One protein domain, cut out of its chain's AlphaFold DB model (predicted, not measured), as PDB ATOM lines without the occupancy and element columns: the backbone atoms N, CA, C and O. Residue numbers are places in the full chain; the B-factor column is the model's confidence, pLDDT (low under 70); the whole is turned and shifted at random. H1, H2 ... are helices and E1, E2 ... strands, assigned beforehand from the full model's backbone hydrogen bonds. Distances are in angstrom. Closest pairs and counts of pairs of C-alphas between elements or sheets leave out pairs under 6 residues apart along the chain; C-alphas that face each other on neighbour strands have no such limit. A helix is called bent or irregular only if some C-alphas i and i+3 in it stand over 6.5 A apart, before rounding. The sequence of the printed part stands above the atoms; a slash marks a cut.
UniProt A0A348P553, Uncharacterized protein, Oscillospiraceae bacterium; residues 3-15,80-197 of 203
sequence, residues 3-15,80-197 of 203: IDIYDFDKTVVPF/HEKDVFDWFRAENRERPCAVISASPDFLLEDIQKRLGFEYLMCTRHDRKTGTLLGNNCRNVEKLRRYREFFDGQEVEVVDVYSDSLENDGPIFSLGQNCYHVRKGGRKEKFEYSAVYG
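AT A GLANCE: This is residues 3 to 15 and 80 to 197 of the 203 residues of an uncharacterized protein of Oscillospiraceae bacterium (UniProt A0A348P553). A strongly twisted sheet of six strands runs through the middle of the domain; H3 and H4 cover one face, and H2 covers the other face at the E3 end. The short helix H1 lies beyond H2, while the hairpin of E5 and E6 makes the opposite end of the sheet, with the small helix H5 following it. The loop of residues 124 to 139 reaches up to 25 A from the mean of the C-alphas. The printed part has 131 residues with five named helices and six named strands, in the order E1 H1 E2 H2 E3 H3 E4 H4 E5 E6 H5; the sheet runs E3 E2 E1 E4 E5 E6 and is mixed, and the class is mixed, helices and strands. The whole is compact, with a radius of gyration of the C-alphas of 14.1 A and spans of 44 by 32 by 27 A.

IN THESE COORDINATES: E1, residues 3 to 6, begins at C-alpha 3 at (150.078, 181.478, 225.187) and is 10.0 A long. After the cut comes H1, residues 80 to 83, 5.3 A. E2, residues 97 to 104, is 18.1 A long and bends by 69 degrees at residue 101. H2, residues 105 to 115, begins at C-alpha 105 at (155.877, 164.402, 214.875) and is 15.0 A long; it is neither bent nor irregular, but only just: C-alphas 107 and 110 are 6.1 A apart. E3, residues 119 to 123, is 13.6 A, H3, residues 140 to 149, is 14.3 A, and E4, residues 156 to 162, is 17.7 A. H4, residues 165 to 172, is 8.5 A long and irregular, with C-alphas 167 and 170 7.6 A apart. E5, residues 177 to 182, is 16.0 A and E6, residues 186 to 190, is 12.8 A. H5, residues 192 to 196, 5.9 A, ends at C-alpha 196 at (170.794, 188.585, 221.416).

HOW THE PARTS SIT: In the sheet E1 is parallel to E4 at 16 degrees, with N 5 and O 159 2.8 A apart, and to E2 at 26 degrees, with N 6 and O 98 at 2.9 A. E3, an edge strand, is parallel to E2 at 17 degrees, with N 121 and O 99 at 2.9 A. E5 is parallel to E4, with N 179 and O 160 at 2.8 A. E5 and E6 form an antiparallel hairpin, with N 180 and O 188 at 2.8 A. E2, H2, E3 and E4, H4, E5 are strand-helix-strand units, two parallel neighbour strands with a helix between, with right-handed crossovers; E3, H3, E4 is a split unit, E2 and E1 between its strands, also right-handed. H2 is over E3 at a height over the sheet of 9.5 A, along the strands; the closest C-alphas are those of Asp 105 and Cys 122, 5.6 A. On the opposite face H3 is over E2 and, only just, E3, with 3 of its 10 C-alphas falling there; its height is 9.3 A. H4, on the same face as H3, is over E4 at 8.3 A, along the strands. H3 and H4 touch, Leu 143 and Ile 171 closest with C-alphas 5.6 A apart, at a shallow tilt of 23 degrees, the same way. H1 and H5 are not on the sheet; H1 is close to but not clearly touching H2, with the C-alphas of Glu 81 and Ile 111 7.3 A apart, as is H5 to H4, with those of Phe 172 and Tyr 192 at 7.0 A. Every O i to N i+4 pair is within hydrogen-bond range in H3 and H5, but 5 of 7 in H2 and 1 of 4 in H4, where 2 of 5 O i to N i+3 pairs are; H1 is too short for an i+4 pair.

THE WHOLE: The C-alphas of Lys 128 and Ala 194, the two farthest apart, are 44.3 A apart. Residues 16 to 79 are not printed, and C-alphas 15 and 80 are 9.8 A apart across this cut. The links from H1 to E2, 13 residues, and from E3 to H3, 16 residues, are long. The mean pLDDT of the printed part is 96.8, and no printed residue is under 70.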
ATOM      1  N   ILE A   3     149.479 182.819 225.139       98.31
ATOM      2  CA  ILE A   3     150.078 181.478 225.187       98.31
ATOM      3  C   ILE A   3     151.499 181.512 225.745       98.31
ATOM      4  O   ILE A   3     152.159 182.552 225.709       98.31
ATOM      5  N   ASP A   4     151.979 180.342 226.155       98.62
ATOM      6  CA  ASP A   4     153.389 180.101 226.463       98.62
ATOM      7  C   ASP A   4     154.010 179.167 225.409       98.62
ATOM      8  O   ASP A   4     153.364 178.227 224.932       98.62
ATOM      9  N   ILE A   5     155.268 179.407 225.032       98.62
ATOM     10  CA  ILE A   5     156.012 178.575 224.076       98.62
ATOM     11  C   ILE A   5     157.071 177.756 224.804       98.62
ATOM     12  O   ILE A   5     157.838 178.278 225.610       98.62
ATOM     13  N   TYR A   6     157.174 176.483 224.441       98.62
ATOM     14  CA  TYR A   6     158.175 175.571 224.972       98.62
ATOM     15  C   TYR A   6     158.924 174.896 223.823       98.62
ATOM     16  O   TYR A   6     158.314 174.348 222.903       98.62
ATOM     17  N   ASP A   7     160.252 174.880 223.883       98.44
ATOM     18  CA  ASP A   7     160.991 173.774 223.282       98.44
ATOM     19  C   ASP A   7     160.688 172.472 224.047       98.44
ATOM     20  O   ASP A   7     160.128 172.497 225.143       98.44
ATOM     21  N   PHE A   8     161.006 171.316 223.471       98.50
ATOM     22  CA  PHE A   8     160.653 170.036 224.075       98.50
ATOM     23  C   PHE A   8     161.846 169.320 224.710       98.50
ATOM     24  O   PHE A   8     161.836 169.032 225.910       98.50
ATOM     25  N   ASP A   9     162.875 169.029 223.918       98.19
ATOM     26  CA  ASP A   9     164.019 168.237 224.363       98.19
ATOM     27  C   ASP A   9     164.862 169.042 225.355       98.19
ATOM     28  O   ASP A   9     165.136 170.211 225.132       98.19
ATOM     29  N   LYS A  10     165.242 168.440 226.490       98.06
ATOM     30  CA  LYS A  10     165.934 169.112 227.622       98.06
ATOM     31  C   LYS A  10     165.184 170.299 228.252       98.06
ATOM     32  O   LYS A  10     165.655 170.839 229.254       98.06
ATOM     33  N   THR A  11     164.012 170.644 227.727       98.25
ATOM     34  CA  THR A  11     163.162 171.743 228.179       98.25
ATOM     35  C   THR A  11     161.949 171.210 228.928       98.25
ATOM     36  O   THR A  11     161.812 171.489 230.111       98.25
ATOM     37  N   VAL A  12     161.096 170.413 228.278       98.31
ATOM     38  CA  VAL A  12     159.919 169.752 228.879       98.31
ATOM     39  C   VAL A  12     160.296 168.412 229.514       98.31
ATOM     40  O   VAL A  12     159.766 168.038 230.560       98.31
ATOM     41  N   VAL A  13     161.238 167.701 228.894       98.31
ATOM     42  CA  VAL A  13     161.831 166.451 229.394       98.31
ATOM     43  C   VAL A  13     163.340 166.634 229.576       98.31
ATOM     44  O   VAL A  13     163.933 167.418 228.849       98.31
ATOM     45  N   PRO A  14     164.025 165.917 230.485       97.81
ATOM     46  CA  PRO A  14     165.445 166.147 230.786       97.81
ATOM     47  C   PRO A  14     166.429 165.543 229.766       97.81
ATOM     48  O   PRO A  14     167.637 165.532 230.012       97.81
ATOM     49  N   PHE A  15     165.944 165.000 228.650       97.75
ATOM     50  CA  PHE A  15     166.738 164.274 227.657       97.75
ATOM     51  C   PHE A  15     166.339 164.653 226.223       97.75
ATOM     52  O   PHE A  15     165.357 165.356 226.007       97.75
ATOM     53  N   HIS A  80     158.646 156.974 229.925       98.25
ATOM     54  CA  HIS A  80     159.307 158.280 230.030       98.25
ATOM     55  C   HIS A  80     158.380 159.465 230.327       98.25
ATOM     56  O   HIS A  80     158.860 160.545 230.644       98.25
ATOM     57  N   GLU A  81     157.059 159.296 230.287       97.88
ATOM     58  CA  GLU A  81     156.094 160.356 230.626       97.88
ATOM     59  C   GLU A  81     156.287 160.881 232.058       97.88
ATOM     60  O   GLU A  81     156.142 162.071 232.324       97.88
ATOM     61  N   LYS A  82     156.700 160.011 232.985       97.50
ATOM     62  CA  LYS A  82     157.047 160.400 234.360       97.50
ATOM     63  C   LYS A  82     158.254 161.343 234.455       97.50
ATOM     64  O   LYS A  82     158.409 161.993 235.479       97.50
ATOM     65  N   ASP A  83     159.097 161.383 233.424       98.00
ATOM     66  CA  ASP A  83     160.299 162.217 233.385       98.00
ATOM     67  C   ASP A  83     159.981 163.650 232.915       98.00
ATOM     68  O   ASP A  83     160.858 164.510 232.948       98.00
ATOM     69  N   VAL A  84     158.748 163.923 232.469       98.31
ATOM     70  CA  VAL A  84     158.270 165.281 232.166       98.31
ATOM     71  C   VAL A  84     158.360 166.130 233.428       98.31
ATOM     72  O   VAL A  84     157.877 165.720 234.485       98.31
ATOM     73  N   PHE A  85     158.967 167.314 233.323       98.12
ATOM     74  CA  PHE A  85     159.095 168.201 234.471       98.12
ATOM     75  C   PHE A  85     157.723 168.616 235.001       98.12
ATOM     76  O   PHE A  85     156.834 168.993 234.238       98.12
ATOM     77  N   ASP A  86     157.573 168.602 236.327       96.88
ATOM     78  CA  ASP A  86     156.272 168.788 236.972       96.88
ATOM     79  C   ASP A  86     155.600 170.111 236.605       96.88
ATOM     80  O   ASP A  86     154.390 170.149 236.401       96.88
ATOM     81  N   TRP A  87     156.374 171.185 236.427       96.81
ATOM     82  CA  TRP A  87     155.840 172.490 236.034       96.81
ATOM     83  C   TRP A  87     155.214 172.509 234.631       96.81
ATOM     84  O   TRP A  87     154.478 173.440 234.327       96.81
ATOM     85  N   PHE A  88     155.490 171.521 233.775       97.62
ATOM     86  CA  PHE A  88     154.859 171.408 232.460       97.62
ATOM     87  C   PHE A  88     153.577 170.567 232.488       97.62
ATOM     88  O   PHE A  88     152.857 170.529 231.492       97.62
ATOM     89  N   ARG A  89     153.263 169.872 233.587       95.44
ATOM     90  CA  ARG A  89     152.033 169.069 233.690       95.44
ATOM     91  C   ARG A  89     150.788 169.945 233.547       95.44
ATOM     92  O   ARG A  89     150.825 171.125 233.881       95.44
ATOM     93  N   ALA A  90     149.699 169.370 233.041       94.06
ATOM     94  CA  ALA A  90     148.493 170.113 232.669       94.06
ATOM     95  C   ALA A  90     147.928 170.952 233.820       94.06
ATOM     96  O   ALA A  90     147.579 172.109 233.626       94.06
ATOM     97  N   GLU A  91     147.923 170.388 235.021       93.56
ATOM     98  CA  GLU A  91     147.480 171.020 236.258       93.56
ATOM     99  C   GLU A  91     148.350 172.204 236.713       93.56
ATOM    100  O   GLU A  91     147.889 173.026 237.500       93.56
ATOM    101  N   ASN A  92     149.587 172.303 236.217       95.81
ATOM    102  CA  ASN A  92     150.559 173.328 236.603       95.81
ATOM    103  C   ASN A  92     150.790 174.387 235.512       95.81
ATOM    104  O   ASN A  92     151.517 175.352 235.748       95.81
ATOM    105  N   ARG A  93     150.198 174.224 234.320       94.44
ATOM    106  CA  ARG A  93     150.286 175.216 233.242       94.44
ATOM    107  C   ARG A  93     149.252 176.315 233.461       94.44
ATOM    108  O   ARG A  93     148.064 176.049 233.598       94.44
ATOM    109  N   GLU A  94     149.705 177.563 233.448       92.38
ATOM    110  CA  GLU A  94     148.828 178.728 233.630       92.38
ATOM    111  C   GLU A  94     148.055 179.106 232.358       92.38
ATOM    112  O   GLU A  94     146.990 179.721 232.432       92.38
ATOM    113  N   ARG A  95     148.614 178.792 231.185       96.19
ATOM    114  CA  ARG A  95     148.112 179.213 229.870       96.19
ATOM    115  C   ARG A  95     148.139 178.043 228.887       96.19
ATOM    116  O   ARG A  95     148.930 177.113 229.074       96.19
ATOM    117  N   PRO A  96     147.334 178.115 227.811       96.81
ATOM    118  CA  PRO A  96     147.519 177.251 226.655       96.81
ATOM    119  C   PRO A  96     148.963 177.324 226.172       96.81
ATOM    120  O   PRO A  96     149.566 178.403 226.157       96.81
ATOM    121  N   CYS A  97     149.520 176.190 225.774       95.12
ATOM    122  CA  CYS A  97     150.920 176.128 225.397       95.12
ATOM    123  C   CYS A  97     151.142 175.585 223.989       95.12
ATOM    124  O   CYS A  97     150.437 174.704 223.489       95.12
ATOM    125  N   ALA A  98     152.163 176.149 223.355       98.25
ATOM    126  CA  ALA A  98     152.670 175.722 222.072       98.25
ATOM    127  C   ALA A  98     154.047 175.086 222.246       98.25
ATOM    128  O   ALA A  98     155.005 175.741 222.653       98.25
ATOM    129  N   VAL A  99     154.158 173.810 221.894       98.69
ATOM    130  CA  VAL A  99     155.444 173.117 221.835       98.69
ATOM    131  C   VAL A  99     156.012 173.249 220.427       98.69
ATOM    132  O   VAL A  99     155.386 172.808 219.458       98.69
ATOM    133  N   ILE A 100     157.207 173.832 220.310       98.62
ATOM    134  CA  ILE A 100     157.919 174.002 219.039       98.62
ATOM    135  C   ILE A 100     159.268 173.287 219.106       98.62
ATOM    136  O   ILE A 100     160.214 173.776 219.722       98.62
ATOM    137  N   SER A 101     159.374 172.131 218.447       98.19
ATOM    138  CA  SER A 101     160.492 171.203 218.651       98.19
ATOM    139  C   SER A 101     161.089 170.650 217.358       98.19
ATOM    140  O   SER A 101     160.383 170.406 216.384       98.19
ATOM    141  N   ALA A 102     162.392 170.366 217.380       96.75
ATOM    142  CA  ALA A 102     163.079 169.651 216.308       96.75
ATOM    143  C   ALA A 102     162.803 168.133 216.308       96.75
ATOM    144  O   ALA A 102     163.135 167.468 215.323       96.75
ATOM    145  N   SER A 103     162.213 167.577 217.369       97.31
ATOM    146  CA  SER A 103     161.921 166.142 217.461       97.31
ATOM    147  C   SER A 103     160.780 165.718 216.509       97.31
ATOM    148  O   SER A 103     160.037 166.568 216.002       97.31
ATOM    149  N   PRO A 104     160.633 164.409 216.225       97.75
ATOM    150  CA  PRO A 104     159.659 163.910 215.255       97.75
ATOM    151  C   PRO A 104     158.197 164.046 215.683       97.75
ATOM    152  O   PRO A 104     157.835 163.721 216.812       97.75
ATOM    153  N   ASP A 105     157.336 164.386 214.731       98.00
ATOM    154  CA  ASP A 105     155.877 164.402 214.875       98.00
ATOM    155  C   ASP A 105     155.284 163.079 215.363       98.00
ATOM    156  O   ASP A 105     154.530 163.066 216.332       98.00
ATOM    157  N   PHE A 106     155.671 161.949 214.770       97.88
ATOM    158  CA  PHE A 106     155.165 160.641 215.197       97.88
ATOM    159  C   PHE A 106     155.473 160.321 216.665       97.88
ATOM    160  O   PHE A 106     154.793 159.481 217.252       97.88
ATOM    161  N   LEU A 107     156.512 160.942 217.231       98.31
ATOM    162  CA  LEU A 107     156.918 160.766 218.616       98.31
ATOM    163  C   LEU A 107     156.163 161.752 219.509       98.31
ATOM    164  O   LEU A 107     155.587 161.342 220.515       98.31
ATOM    165  N   LEU A 108     156.140 163.034 219.136       98.56
ATOM    166  CA  LEU A 108     155.577 164.093 219.972       98.56
ATOM    167  C   LEU A 108     154.041 164.119 219.995       98.56
ATOM    168  O   LEU A 108     153.459 164.547 220.986       98.56
ATOM    169  N   GLU A 109     153.365 163.614 218.963       98.56
ATOM    170  CA  GLU A 109     151.897 163.564 218.942       98.56
ATOM    171  C   GLU A 109     151.301 162.642 220.028       98.56
ATOM    172  O   GLU A 109     150.183 162.877 220.486       98.56
ATOM    173  N   ASP A 110     152.011 161.590 220.457       98.56
ATOM    174  CA  ASP A 110     151.534 160.699 221.529       98.56
ATOM    175  C   ASP A 110     151.623 161.386 222.900       98.56
ATOM    176  O   ASP A 110     150.646 161.405 223.650       98.56
ATOM    177  N   ILE A 111     152.757 162.032 223.200       98.38
ATOM    178  CA  ILE A 111     152.932 162.773 224.458       98.38
ATOM    179  C   ILE A 111     152.082 164.045 224.508       98.38
ATOM    180  O   ILE A 111     151.594 164.397 225.578       98.38
ATOM    181  N   GLN A 112     151.801 164.674 223.362       98.50
ATOM    182  CA  GLN A 112     150.818 165.753 223.271       98.50
ATOM    183  C   GLN A 112     149.447 165.311 223.778       98.50
ATOM    184  O   GLN A 112     148.853 165.995 224.608       98.50
ATOM    185  N   LYS A 113     148.954 164.154 223.317       98.00
ATOM    186  CA  LYS A 113     147.649 163.622 223.734       98.00
ATOM    187  C   LYS A 113     147.609 163.289 225.222       98.00
ATOM    188  O   LYS A 113     146.600 163.550 225.865       98.00
ATOM    189  N   ARG A 114     148.694 162.728 225.764       97.75
ATOM    190  CA  ARG A 114     148.809 162.371 227.191       97.75
ATOM    191  C   ARG A 114     148.820 163.600 228.095       97.75
ATOM    192  O   ARG A 114     148.107 163.632 229.088       97.75
ATOM    193  N   LEU A 115     149.616 164.609 227.735       97.25
ATOM    194  CA  LEU A 115     149.802 165.821 228.538       97.25
ATOM    195  C   LEU A 115     148.764 166.912 228.251       97.25
ATOM    196  O   LEU A 115     148.733 167.916 228.963       97.25
ATOM    197  N   GLY A 116     147.957 166.744 227.202       97.00
ATOM    198  CA  GLY A 116     146.856 167.632 226.846       97.00
ATOM    199  C   GLY A 116     147.289 169.060 226.527       97.00
ATOM    200  O   GLY A 116     146.635 169.987 226.989       97.00
ATOM    201  N   PHE A 117     148.404 169.254 225.812       97.19
ATOM    202  CA  PHE A 117     148.789 170.588 225.337       97.19
ATOM    203  C   PHE A 117     148.263 170.891 223.929       97.19
ATOM    204  O   PHE A 117     148.129 170.008 223.079       97.19
ATOM    205  N   GLU A 118     147.963 172.162 223.691       97.19
ATOM    206  CA  GLU A 118     147.067 172.621 222.633       97.19
ATOM    207  C   GLU A 118     147.732 172.626 221.262       97.19
ATOM    208  O   GLU A 118     147.141 172.163 220.284       97.19
ATOM    209  N   TYR A 119     148.969 173.118 221.183       98.25
ATOM    210  CA  TYR A 119     149.627 173.342 219.902       98.25
ATOM    211  C   TYR A 119     150.962 172.610 219.824       98.25
ATOM    212  O   TYR A 119     151.791 172.684 220.731       98.25
ATOM    213  N   LEU A 120     151.186 171.919 218.705       98.62
ATOM    214  CA  LEU A 120     152.421 171.194 218.425       98.62
ATOM    215  C   LEU A 120     152.936 171.556 217.034       98.62
ATOM    216  O   LEU A 120     152.300 171.268 216.021       98.62
ATOM    217  N   MET A 121     154.135 172.124 216.987       98.38
ATOM    218  CA  MET A 121     154.873 172.409 215.762       98.38
ATOM    219  C   MET A 121     156.204 171.676 215.817       98.38
ATOM    220  O   MET A 121     157.105 172.018 216.577       98.38
ATOM    221  N   CYS A 122     156.340 170.633 215.011       97.44
ATOM    222  CA  CYS A 122     157.494 169.751 215.094       97.44
ATOM    223  C   CYS A 122     158.011 169.317 213.726       97.44
ATOM    224  O   CYS A 122     157.464 169.660 212.670       97.44
ATOM    225  N   THR A 123     159.118 168.585 213.734       97.38
ATOM    226  CA  THR A 123     159.703 168.059 212.510       97.38
ATOM    227  C   THR A 123     158.836 166.931 211.951       97.38
ATOM    228  O   THR A 123     158.617 165.909 212.605       97.38
ATOM    229  N   ARG A 124     158.356 167.099 210.716       97.25
ATOM    230  CA  ARG A 124     157.465 166.138 210.057       97.25
ATOM    231  C   ARG A 124     158.264 164.978 209.480       97.25
ATOM    232  O   ARG A 124     159.269 165.205 208.807       97.25
ATOM    233  N   HIS A 125     157.808 163.754 209.705       97.44
ATOM    234  CA  HIS A 125     158.448 162.558 209.169       97.44
ATOM    235  C   HIS A 125     157.431 161.630 208.511       97.44
ATOM    236  O   HIS A 125     156.272 161.525 208.913       97.44
ATOM    237  N   ASP A 126     157.886 160.903 207.500       97.50
ATOM    238  CA  ASP A 126     157.118 159.806 206.935       97.50
ATOM    239  C   ASP A 126     157.100 158.638 207.932       97.50
ATOM    240  O   ASP A 126     158.139 158.099 208.311       97.50
ATOM    241  N   ARG A 127     155.906 158.223 208.361       97.06
ATOM    242  CA  ARG A 127     155.730 157.201 209.409       97.06
ATOM    243  C   ARG A 127     156.154 155.794 208.999       97.06
ATOM    244  O   ARG A 127     156.329 154.943 209.864       97.06
ATOM    245  N   LYS A 128     156.288 155.524 207.698       95.88
ATOM    246  CA  LYS A 128     156.707 154.212 207.187       95.88
ATOM    247  C   LYS A 128     158.219 154.131 207.052       95.88
ATOM    248  O   LYS A 128     158.800 153.073 207.261       95.88
ATOM    249  N   THR A 129     158.850 155.235 206.667       95.56
ATOM    250  CA  THR A 129     160.265 155.280 206.292       95.56
ATOM    251  C   THR A 129     161.152 155.963 207.319       95.56
ATOM    252  O   THR A 129     162.347 155.683 207.353       95.56
ATOM    253  N   GLY A 130     160.583 156.834 208.152       95.00
ATOM    254  CA  GLY A 130     161.317 157.703 209.069       95.00
ATOM    255  C   GLY A 130     162.013 158.852 208.354       95.00
ATOM    256  O   GLY A 130     162.829 159.539 208.957       95.00
ATOM    257  N   THR A 131     161.717 159.045 207.069       96.00
ATOM    258  CA  THR A 131     162.334 160.087 206.260       96.00
ATOM    259  C   THR A 131     161.781 161.449 206.654       96.00
ATOM    260  O   THR A 131     160.566 161.627 206.746       96.00
ATOM    261  N   LEU A 132     162.668 162.424 206.838       95.38
ATOM    262  CA  LEU A 132     162.299 163.821 207.053       95.38
ATOM    263  C   LEU A 132     161.476 164.369 205.874       95.38
ATOM    264  O   LEU A 132     161.930 164.354 204.723       95.38
ATOM    265  N   LEU A 133     160.294 164.905 206.179       94.50
ATOM    266  CA  LEU A 133     159.411 165.592 205.241       94.50
ATOM    267  C   LEU A 133     159.606 167.107 205.383       94.50
ATOM    268  O   LEU A 133     159.231 167.708 206.390       94.50
ATOM    269  N   GLY A 134     160.200 167.731 204.365       92.44
ATOM    270  CA  GLY A 134     160.538 169.156 204.387       92.44
ATOM    271  C   GLY A 134     161.751 169.464 205.269       92.44
ATOM    272  O   GLY A 134     162.758 168.753 205.218       92.44
ATOM    273  N   ASN A 135     161.656 170.542 206.048       93.56
ATOM    274  CA  ASN A 135     162.751 171.057 206.865       93.56
ATOM    275  C   ASN A 135     162.673 170.577 208.320       93.56
ATOM    276  O   ASN A 135     161.594 170.393 208.894       93.56
ATOM    277  N   ASN A 136     163.844 170.439 208.941       94.50
ATOM    278  CA  ASN A 136     163.972 170.186 210.372       94.50
ATOM    279  C   ASN A 136     163.564 171.432 211.178       94.50
ATOM    280  O   ASN A 136     164.143 172.493 210.962       94.50
ATOM    281  N   CYS A 137     162.628 171.297 212.124       96.06
ATOM    282  CA  CYS A 137     162.062 172.390 212.926       96.06
ATOM    283  C   CYS A 137     163.065 172.916 213.974       96.06
ATOM    284  O   CYS A 137     162.983 172.631 215.165       96.06
ATOM    285  N   ARG A 138     164.085 173.642 213.510       93.81
ATOM    286  CA  ARG A 138     165.200 174.164 214.313       93.81
ATOM    287  C   ARG A 138     165.569 175.571 213.849       93.81
ATOM    288  O   ARG A 138     165.457 175.873 212.664       93.81
ATOM    289  N   ASN A 139     166.096 176.400 214.747       94.81
ATOM    290  CA  ASN A 139     166.513 177.764 214.422       94.81
ATOM    291  C   ASN A 139     165.338 178.557 213.828       94.81
ATOM    292  O   ASN A 139     164.220 178.488 214.333       94.81
ATOM    293  N   VAL A 140     165.583 179.311 212.755       95.88
ATOM    294  CA  VAL A 140     164.579 180.156 212.091       95.88
ATOM    295  C   VAL A 140     163.367 179.368 211.595       95.88
ATOM    296  O   VAL A 140     162.272 179.915 211.545       95.88
ATOM    297  N   GLU A 141     163.519 178.069 211.320       96.38
ATOM    298  CA  GLU A 141     162.396 177.213 210.942       96.38
ATOM    299  C   GLU A 141     161.356 177.120 212.068       96.38
ATOM    300  O   GLU A 141     160.167 177.109 211.774       96.38
ATOM    301  N   LYS A 142     161.762 177.121 213.349       97.38
ATOM    302  CA  LYS A 142     160.807 177.137 214.471       97.38
ATOM    303  C   LYS A 142     159.920 178.384 214.430       97.38
ATOM    304  O   LYS A 142     158.705 178.289 214.580       97.38
ATOM    305  N   LEU A 143     160.528 179.542 214.163       97.06
ATOM    306  CA  LEU A 143     159.817 180.811 214.027       97.06
ATOM    307  C   LEU A 143     158.946 180.842 212.757       97.06
ATOM    308  O   LEU A 143     157.823 181.337 212.814       97.06
ATOM    309  N   ARG A 144     159.399 180.247 211.643       97.44
ATOM    310  CA  ARG A 144     158.581 180.079 210.427       97.44
ATOM    311  C   ARG A 144     157.324 179.258 210.716       97.44
ATOM    312  O   ARG A 144     156.227 179.708 210.410       97.44
ATOM    313  N   ARG A 145     157.472 178.091 211.357       97.44
ATOM    314  CA  ARG A 145     156.343 177.213 211.721       97.44
ATOM    315  C   ARG A 145     155.356 177.906 212.647       97.44
ATOM    316  O   ARG A 145     154.159 177.749 212.449       97.44
ATOM    317  N   TYR A 146     155.852 178.676 213.614       97.62
ATOM    318  CA  TYR A 146     155.006 179.492 214.480       97.62
ATOM    319  C   TYR A 146     154.153 180.477 213.676       97.62
ATOM    320  O   TYR A 146     152.932 180.482 213.816       97.62
ATOM    321  N   ARG A 147     154.791 181.281 212.811       95.75
ATOM    322  CA  ARG A 147     154.096 182.287 211.996       95.75
ATOM    323  C   ARG A 147     153.073 181.652 211.060       95.75
ATOM    324  O   ARG A 147     151.976 182.169 210.952       95.75
ATOM    325  N   GLU A 148     153.408 180.525 210.437       96.69
ATOM    326  CA  GLU A 148     152.484 179.789 209.562       96.69
ATOM    327  C   GLU A 148     151.298 179.194 210.323       96.69
ATOM    328  O   GLU A 148     150.176 179.214 209.831       96.69
ATOM    329  N   PHE A 149     151.531 178.656 211.522       97.31
ATOM    330  CA  PHE A 149     150.478 178.027 212.316       97.31
ATOM    331  C   PHE A 149     149.470 179.051 212.858       97.31
ATOM    332  O   PHE A 149     148.269 178.785 212.890       97.31
ATOM    333  N   PHE A 150     149.958 180.218 213.281       96.56
ATOM    334  CA  PHE A 150     149.144 181.302 213.835       96.56
ATOM    335  C   PHE A 150     148.889 182.436 212.834       96.56
ATOM    336  O   PHE A 150     148.566 183.552 213.241       96.56
ATOM    337  N   ASP A 151     149.022 182.172 211.533       95.75
ATOM    338  CA  ASP A 151     148.790 183.188 210.508       95.75
ATOM    339  C   ASP A 151     147.355 183.734 210.592       95.75
ATOM    340  O   ASP A 151     146.388 182.987 210.775       95.75
ATOM    341  N   GLY A 152     147.229 185.059 210.524       92.94
ATOM    342  CA  GLY A 152     145.959 185.766 210.709       92.94
ATOM    343  C   GLY A 152     145.363 185.707 212.125       92.94
ATOM    344  O   GLY A 152     144.228 186.147 212.308       92.94
ATOM    345  N   GLN A 153     146.082 185.185 213.127       94.50
ATOM    346  CA  GLN A 153     145.611 185.109 214.512       94.50
ATOM    347  C   GLN A 153     146.335 186.111 215.413       94.50
ATOM    348  O   GLN A 153     147.561 186.216 215.417       94.50
ATOM    349  N   GLU A 154     145.576 186.804 216.261       93.44
ATOM    350  CA  GLU A 154     146.151 187.637 217.316       93.44
ATOM    351  C   GLU A 154     146.590 186.762 218.499       93.44
ATOM    352  O   GLU A 154     145.786 186.358 219.352       93.44
ATOM    353  N   VAL A 155     147.888 186.455 218.544       96.62
ATOM    354  CA  VAL A 155     148.517 185.639 219.588       96.62
ATOM    355  C   VAL A 155     149.593 186.436 220.307       96.62
ATOM    356  O   VAL A 155     150.562 186.896 219.709       96.62
ATOM    357  N   GLU A 156     149.425 186.574 221.615       97.50
ATOM    358  CA  GLU A 156     150.395 187.174 222.521       97.50
ATOM    359  C   GLU A 156     151.186 186.052 223.202       97.50
ATOM    360  O   GLU A 156     150.619 185.255 223.957       97.50
ATOM    361  N   VAL A 157     152.491 185.977 222.941       98.06
ATOM    362  CA  VAL A 157     153.380 185.015 223.606       98.06
ATOM    363  C   VAL A 157     153.911 185.649 224.886       98.06
ATOM    364  O   VAL A 157     154.645 186.637 224.841       98.06
ATOM    365  N   VAL A 158     153.524 185.093 226.032       98.44
ATOM    366  CA  VAL A 158     153.891 185.633 227.345       98.44
ATOM    367  C   VAL A 158     155.265 185.107 227.737       98.44
ATOM    368  O   VAL A 158     156.222 185.881 227.783       98.44
ATOM    369  N   ASP A 159     155.384 183.795 227.929       98.50
ATOM    370  CA  ASP A 159     156.640 183.166 228.320       98.50
ATOM    371  C   ASP A 159     157.176 182.227 227.232       98.50
ATOM    372  O   ASP A 159     156.427 181.483 226.595       98.50
ATOM    373  N   VAL A 160     158.498 182.227 227.041       98.56
ATOM    374  CA  VAL A 160     159.206 181.275 226.175       98.56
ATOM    375  C   VAL A 160     160.243 180.509 226.985       98.56
ATOM    376  O   VAL A 160     161.071 181.111 227.673       98.56
ATOM    377  N   TYR A 161     160.235 179.185 226.858       98.62
ATOM    378  CA  TYR A 161     161.116 178.266 227.574       98.62
ATOM    379  C   TYR A 161     161.935 177.431 226.588       98.62
ATOM    380  O   TYR A 161     161.372 176.784 225.707       98.62
ATOM    381  N   SER A 162     163.258 177.417 226.743       98.44
ATOM    382  CA  SER A 162     164.143 176.504 226.003       98.44
ATOM    383  C   SER A 162     165.472 176.292 226.734       98.44
ATOM    384  O   SER A 162     165.948 177.179 227.447       98.44
ATOM    385  N   ASP A 163     166.083 175.120 226.564       98.06
ATOM    386  CA  ASP A 163     167.443 174.822 227.023       98.06
ATOM    387  C   ASP A 163     168.528 175.452 226.126       98.06
ATOM    388  O   ASP A 163     169.680 175.613 226.538       98.06
ATOM    389  N   SER A 164     168.188 175.830 224.891       96.81
ATOM    390  CA  SER A 164     169.166 176.149 223.857       96.81
ATOM    391  C   SER A 164     169.167 177.625 223.471       96.81
ATOM    392  O   SER A 164     168.478 178.046 222.545       96.81
ATOM    393  N   LEU A 165     170.043 178.424 224.092       95.56
ATOM    394  CA  LEU A 165     170.208 179.831 223.681       95.56
ATOM    395  C   LEU A 165     170.679 179.960 222.229       95.56
ATOM    396  O   LEU A 165     170.274 180.877 221.521       95.56
ATOM    397  N   GLU A 166     171.538 179.054 221.772       93.69
ATOM    398  CA  GLU A 166     172.108 179.127 220.427       93.69
ATOM    399  C   GLU A 166     171.060 178.858 219.340       93.69
ATOM    400  O   GLU A 166     170.987 179.588 218.352       93.69
ATOM    401  N   ASN A 167     170.234 177.823 219.527       93.44
ATOM    402  CA  ASN A 167     169.315 177.364 218.489       93.44
ATOM    403  C   ASN A 167     167.945 178.036 218.562       93.44
ATOM    404  O   ASN A 167     167.299 178.207 217.532       93.44
ATOM    405  N   ASP A 168     167.507 178.443 219.751       96.44
ATOM    406  CA  ASP A 168     166.130 178.883 219.975       96.44
ATOM    407  C   ASP A 168     165.986 180.392 220.176       96.44
ATOM    408  O   ASP A 168     164.886 180.879 220.435       96.44
ATOM    409  N   GLY A 169     167.051 181.164 219.929       96.38
ATOM    410  CA  GLY A 169     166.963 182.625 219.803       96.38
ATOM    411  C   GLY A 169     165.769 183.108 218.953       96.38
ATOM    412  O   GLY A 169     165.059 184.011 219.395       96.38
ATOM    413  N   PRO A 170     165.449 182.481 217.799       96.69
ATOM    414  CA  PRO A 170     164.266 182.838 217.015       96.69
ATOM    415  C   PRO A 170     162.936 182.739 217.765       96.69
ATOM    416  O   PRO A 170     162.126 183.652 217.642       96.69
ATOM    417  N   ILE A 171     162.688 181.687 218.551       96.75
ATOM    418  CA  ILE A 171     161.430 181.587 219.308       96.75
ATOM    419  C   ILE A 171     161.439 182.457 220.564       96.75
ATOM    420  O   ILE A 171     160.395 182.996 220.911       96.75
ATOM    421  N   PHE A 172     162.597 182.677 221.199       97.94
ATOM    422  CA  PHE A 172     162.705 183.639 222.302       97.94
ATOM    423  C   PHE A 172     162.312 185.053 221.858       97.94
ATOM    424  O   PHE A 172     161.710 185.783 222.635       97.94
ATOM    425  N   SER A 173     162.563 185.412 220.591       96.31
ATOM    426  CA  SER A 173     162.174 186.721 220.043       96.31
ATOM    427  C   SER A 173     160.659 186.976 219.998       96.31
ATOM    428  O   SER A 173     160.246 188.114 219.788       96.31
ATOM    429  N   LEU A 174     159.835 185.939 220.191       95.94
ATOM    430  CA  LEU A 174     158.376 186.050 220.243       95.94
ATOM    431  C   LEU A 174     157.846 186.441 221.628       95.94
ATOM    432  O   LEU A 174     156.773 187.030 221.710       95.94
ATOM    433  N   GLY A 175     158.555 186.067 222.698       96.44
ATOM    434  CA  GLY A 175     158.059 186.150 224.071       96.44
ATOM    435  C   GLY A 175     158.285 187.494 224.744       96.44
ATOM    436  O   GLY A 175     159.264 188.186 224.472       96.44
ATOM    437  N   GLN A 176     157.421 187.822 225.705       97.25
ATOM    438  CA  GLN A 176     157.650 188.936 226.632       97.25
ATOM    439  C   GLN A 176     158.695 188.579 227.691       97.25
ATOM    440  O   GLN A 176     159.517 189.413 228.064       97.25
ATOM    441  N   ASN A 177     158.683 187.331 228.162       98.19
ATOM    442  CA  ASN A 177     159.660 186.795 229.098       98.19
ATOM    443  C   ASN A 177     160.375 185.592 228.482       98.19
ATOM    444  O   ASN A 177     159.748 184.704 227.904       98.19
ATOM    445  N   CYS A 178     161.690 185.530 228.665       98.44
ATOM    446  CA  CYS A 178     162.507 184.415 228.203       98.44
ATOM    447  C   CYS A 178     163.083 183.649 229.393       98.44
ATOM    448  O   CYS A 178     163.642 184.246 230.316       98.44
ATOM    449  N   TYR A 179     162.986 182.324 229.349       98.56
ATOM    450  CA  TYR A 179     163.510 181.432 230.374       98.56
ATOM    451  C   TYR A 179     164.450 180.402 229.761       98.56
ATOM    452  O   TYR A 179     164.063 179.584 228.926       98.56
ATOM    453  N   HIS A 180     165.691 180.413 230.232       98.56
ATOM    454  CA  HIS A 180     166.656 179.373 229.933       98.56
ATOM    455  C   HIS A 180     166.439 178.190 230.877       98.56
ATOM    456  O   HIS A 180     166.600 178.322 232.095       98.56
ATOM    457  N   VAL A 181     166.104 177.024 230.331       98.31
ATOM    458  CA  VAL A 181     165.928 175.804 231.125       98.31
ATOM    459  C   VAL A 181     167.274 175.108 231.300       98.31
ATOM    460  O   VAL A 181     167.881 174.609 230.359       98.31
ATOM    461  N   ARG A 182     167.774 175.081 232.536       97.31
ATOM    462  CA  ARG A 182     168.999 174.363 232.905       97.31
ATOM    463  C   ARG A 182     168.697 172.907 233.234       97.31
ATOM    464  O   ARG A 182     167.565 172.516 233.524       97.31
ATOM    465  N   LYS A 183     169.767 172.109 233.300       92.25
ATOM    466  CA  LYS A 183     169.732 170.725 233.789       92.25
ATOM    467  C   LYS A 183     168.931 170.624 235.096       92.25
ATOM    468  O   LYS A 183     169.152 171.398 236.023       92.25
ATOM    469  N   GLY A 184     168.030 169.645 235.157       92.50
ATOM    470  CA  GLY A 184     167.118 169.455 236.289       92.50
ATOM    471  C   GLY A 184     165.855 170.323 236.239       92.50
ATOM    472  O   GLY A 184     165.122 170.350 237.218       92.50
ATOM    473  N   GLY A 185     165.598 171.027 235.132       94.69
ATOM    474  CA  GLY A 185     164.355 171.775 234.920       94.69
ATOM    475  C   GLY A 185     164.327 173.146 235.598       94.69
ATOM    476  O   GLY A 185     163.255 173.734 235.736       94.69
ATOM    477  N   ARG A 186     165.484 173.667 236.036       97.12
ATOM    478  CA  ARG A 186     165.590 175.005 236.637       97.12
ATOM    479  C   ARG A 186     165.407 176.070 235.558       97.12
ATOM    480  O   ARG A 186     166.177 176.110 234.604       97.12
ATOM    481  N   LYS A 187     164.430 176.955 235.748       97.62
ATOM    482  CA  LYS A 187     164.081 178.036 234.818       97.62
ATOM    483  C   LYS A 187     164.798 179.323 235.234       97.62
ATOM    484  O   LYS A 187     164.532 179.847 236.311       97.62
ATOM    485  N   GLU A 188     165.712 179.818 234.407       98.06
ATOM    486  CA  GLU A 188     166.430 181.081 234.631       98.06
ATOM    487  C   GLU A 188     165.878 182.157 233.702       98.06
ATOM    488  O   GLU A 188     166.049 182.069 232.487       98.06
ATOM    489  N   LYS A 189     165.215 183.171 234.267       98.19
ATOM    490  CA  LYS A 189     164.735 184.308 233.480       98.19
ATOM    491  C   LYS A 189     165.921 185.116 232.956       98.19
ATOM    492  O   LYS A 189     166.870 185.367 233.699       98.19
ATOM    493  N   PHE A 190     165.845 185.553 231.707       98.06
ATOM    494  CA  PHE A 190     166.819 186.462 231.117       98.06
ATOM    495  C   PHE A 190     166.148 187.489 230.204       98.06
ATOM    496  O   PHE A 190     165.058 187.268 229.680       98.06
ATOM    497  N   GLU A 191     166.833 188.612 230.005       96.81
ATOM    498  CA  GLU A 191     166.430 189.654 229.064       96.81
ATOM    499  C   GLU A 191     166.913 189.294 227.655       96.81
ATOM    500  O   GLU A 191     168.116 189.131 227.431       96.81
ATOM    501  N   TYR A 192     165.995 189.196 226.688       96.06
ATOM    502  CA  TYR A 192     166.324 188.819 225.307       96.06
ATOM    503  C   TYR A 192     167.423 189.712 224.710       96.06
ATOM    504  O   TYR A 192     168.399 189.221 224.139       96.06
ATOM    505  N   SER A 193     167.304 191.028 224.895       95.06
ATOM    506  CA  SER A 193     168.248 192.014 224.363       95.06
ATOM    507  C   SER A 193     169.648 191.900 224.966       95.06
ATOM    508  O   SER A 193     170.624 192.222 224.291       95.06
ATOM    509  N   ALA A 194     169.777 191.393 226.195       95.12
ATOM    510  CA  ALA A 194     171.073 191.176 226.829       95.12
ATOM    511  C   ALA A 194     171.841 189.999 226.203       95.12
ATOM    512  O   ALA A 194     173.069 190.012 226.182       95.12
ATOM    513  N   VAL A 195     171.132 188.993 225.674       95.62
ATOM    514  CA  VAL A 195     171.738 187.798 225.058       95.62
ATOM    515  C   VAL A 195     171.878 187.946 223.542       95.62
ATOM    516  O   VAL A 195     172.888 187.535 222.972       95.62
ATOM    517  N   TYR A 196     170.886 188.543 222.879       94.81
ATOM    518  CA  TYR A 196     170.794 188.585 221.416       94.81
ATOM    519  C   TYR A 196     170.881 189.996 220.819       94.81
ATOM    520  O   TYR A 196     170.854 190.147 219.596       94.81
ATOM    521  N   GLY A 197     170.988 191.044 221.641       92.06
ATOM    522  CA  GLY A 197     170.962 192.429 221.175       92.06
ATOM    523  C   GLY A 197     169.628 192.791 220.518       92.06
ATOM    524  O   GLY A 197     168.560 192.374 220.958       92.06
TER     525      GLY A 197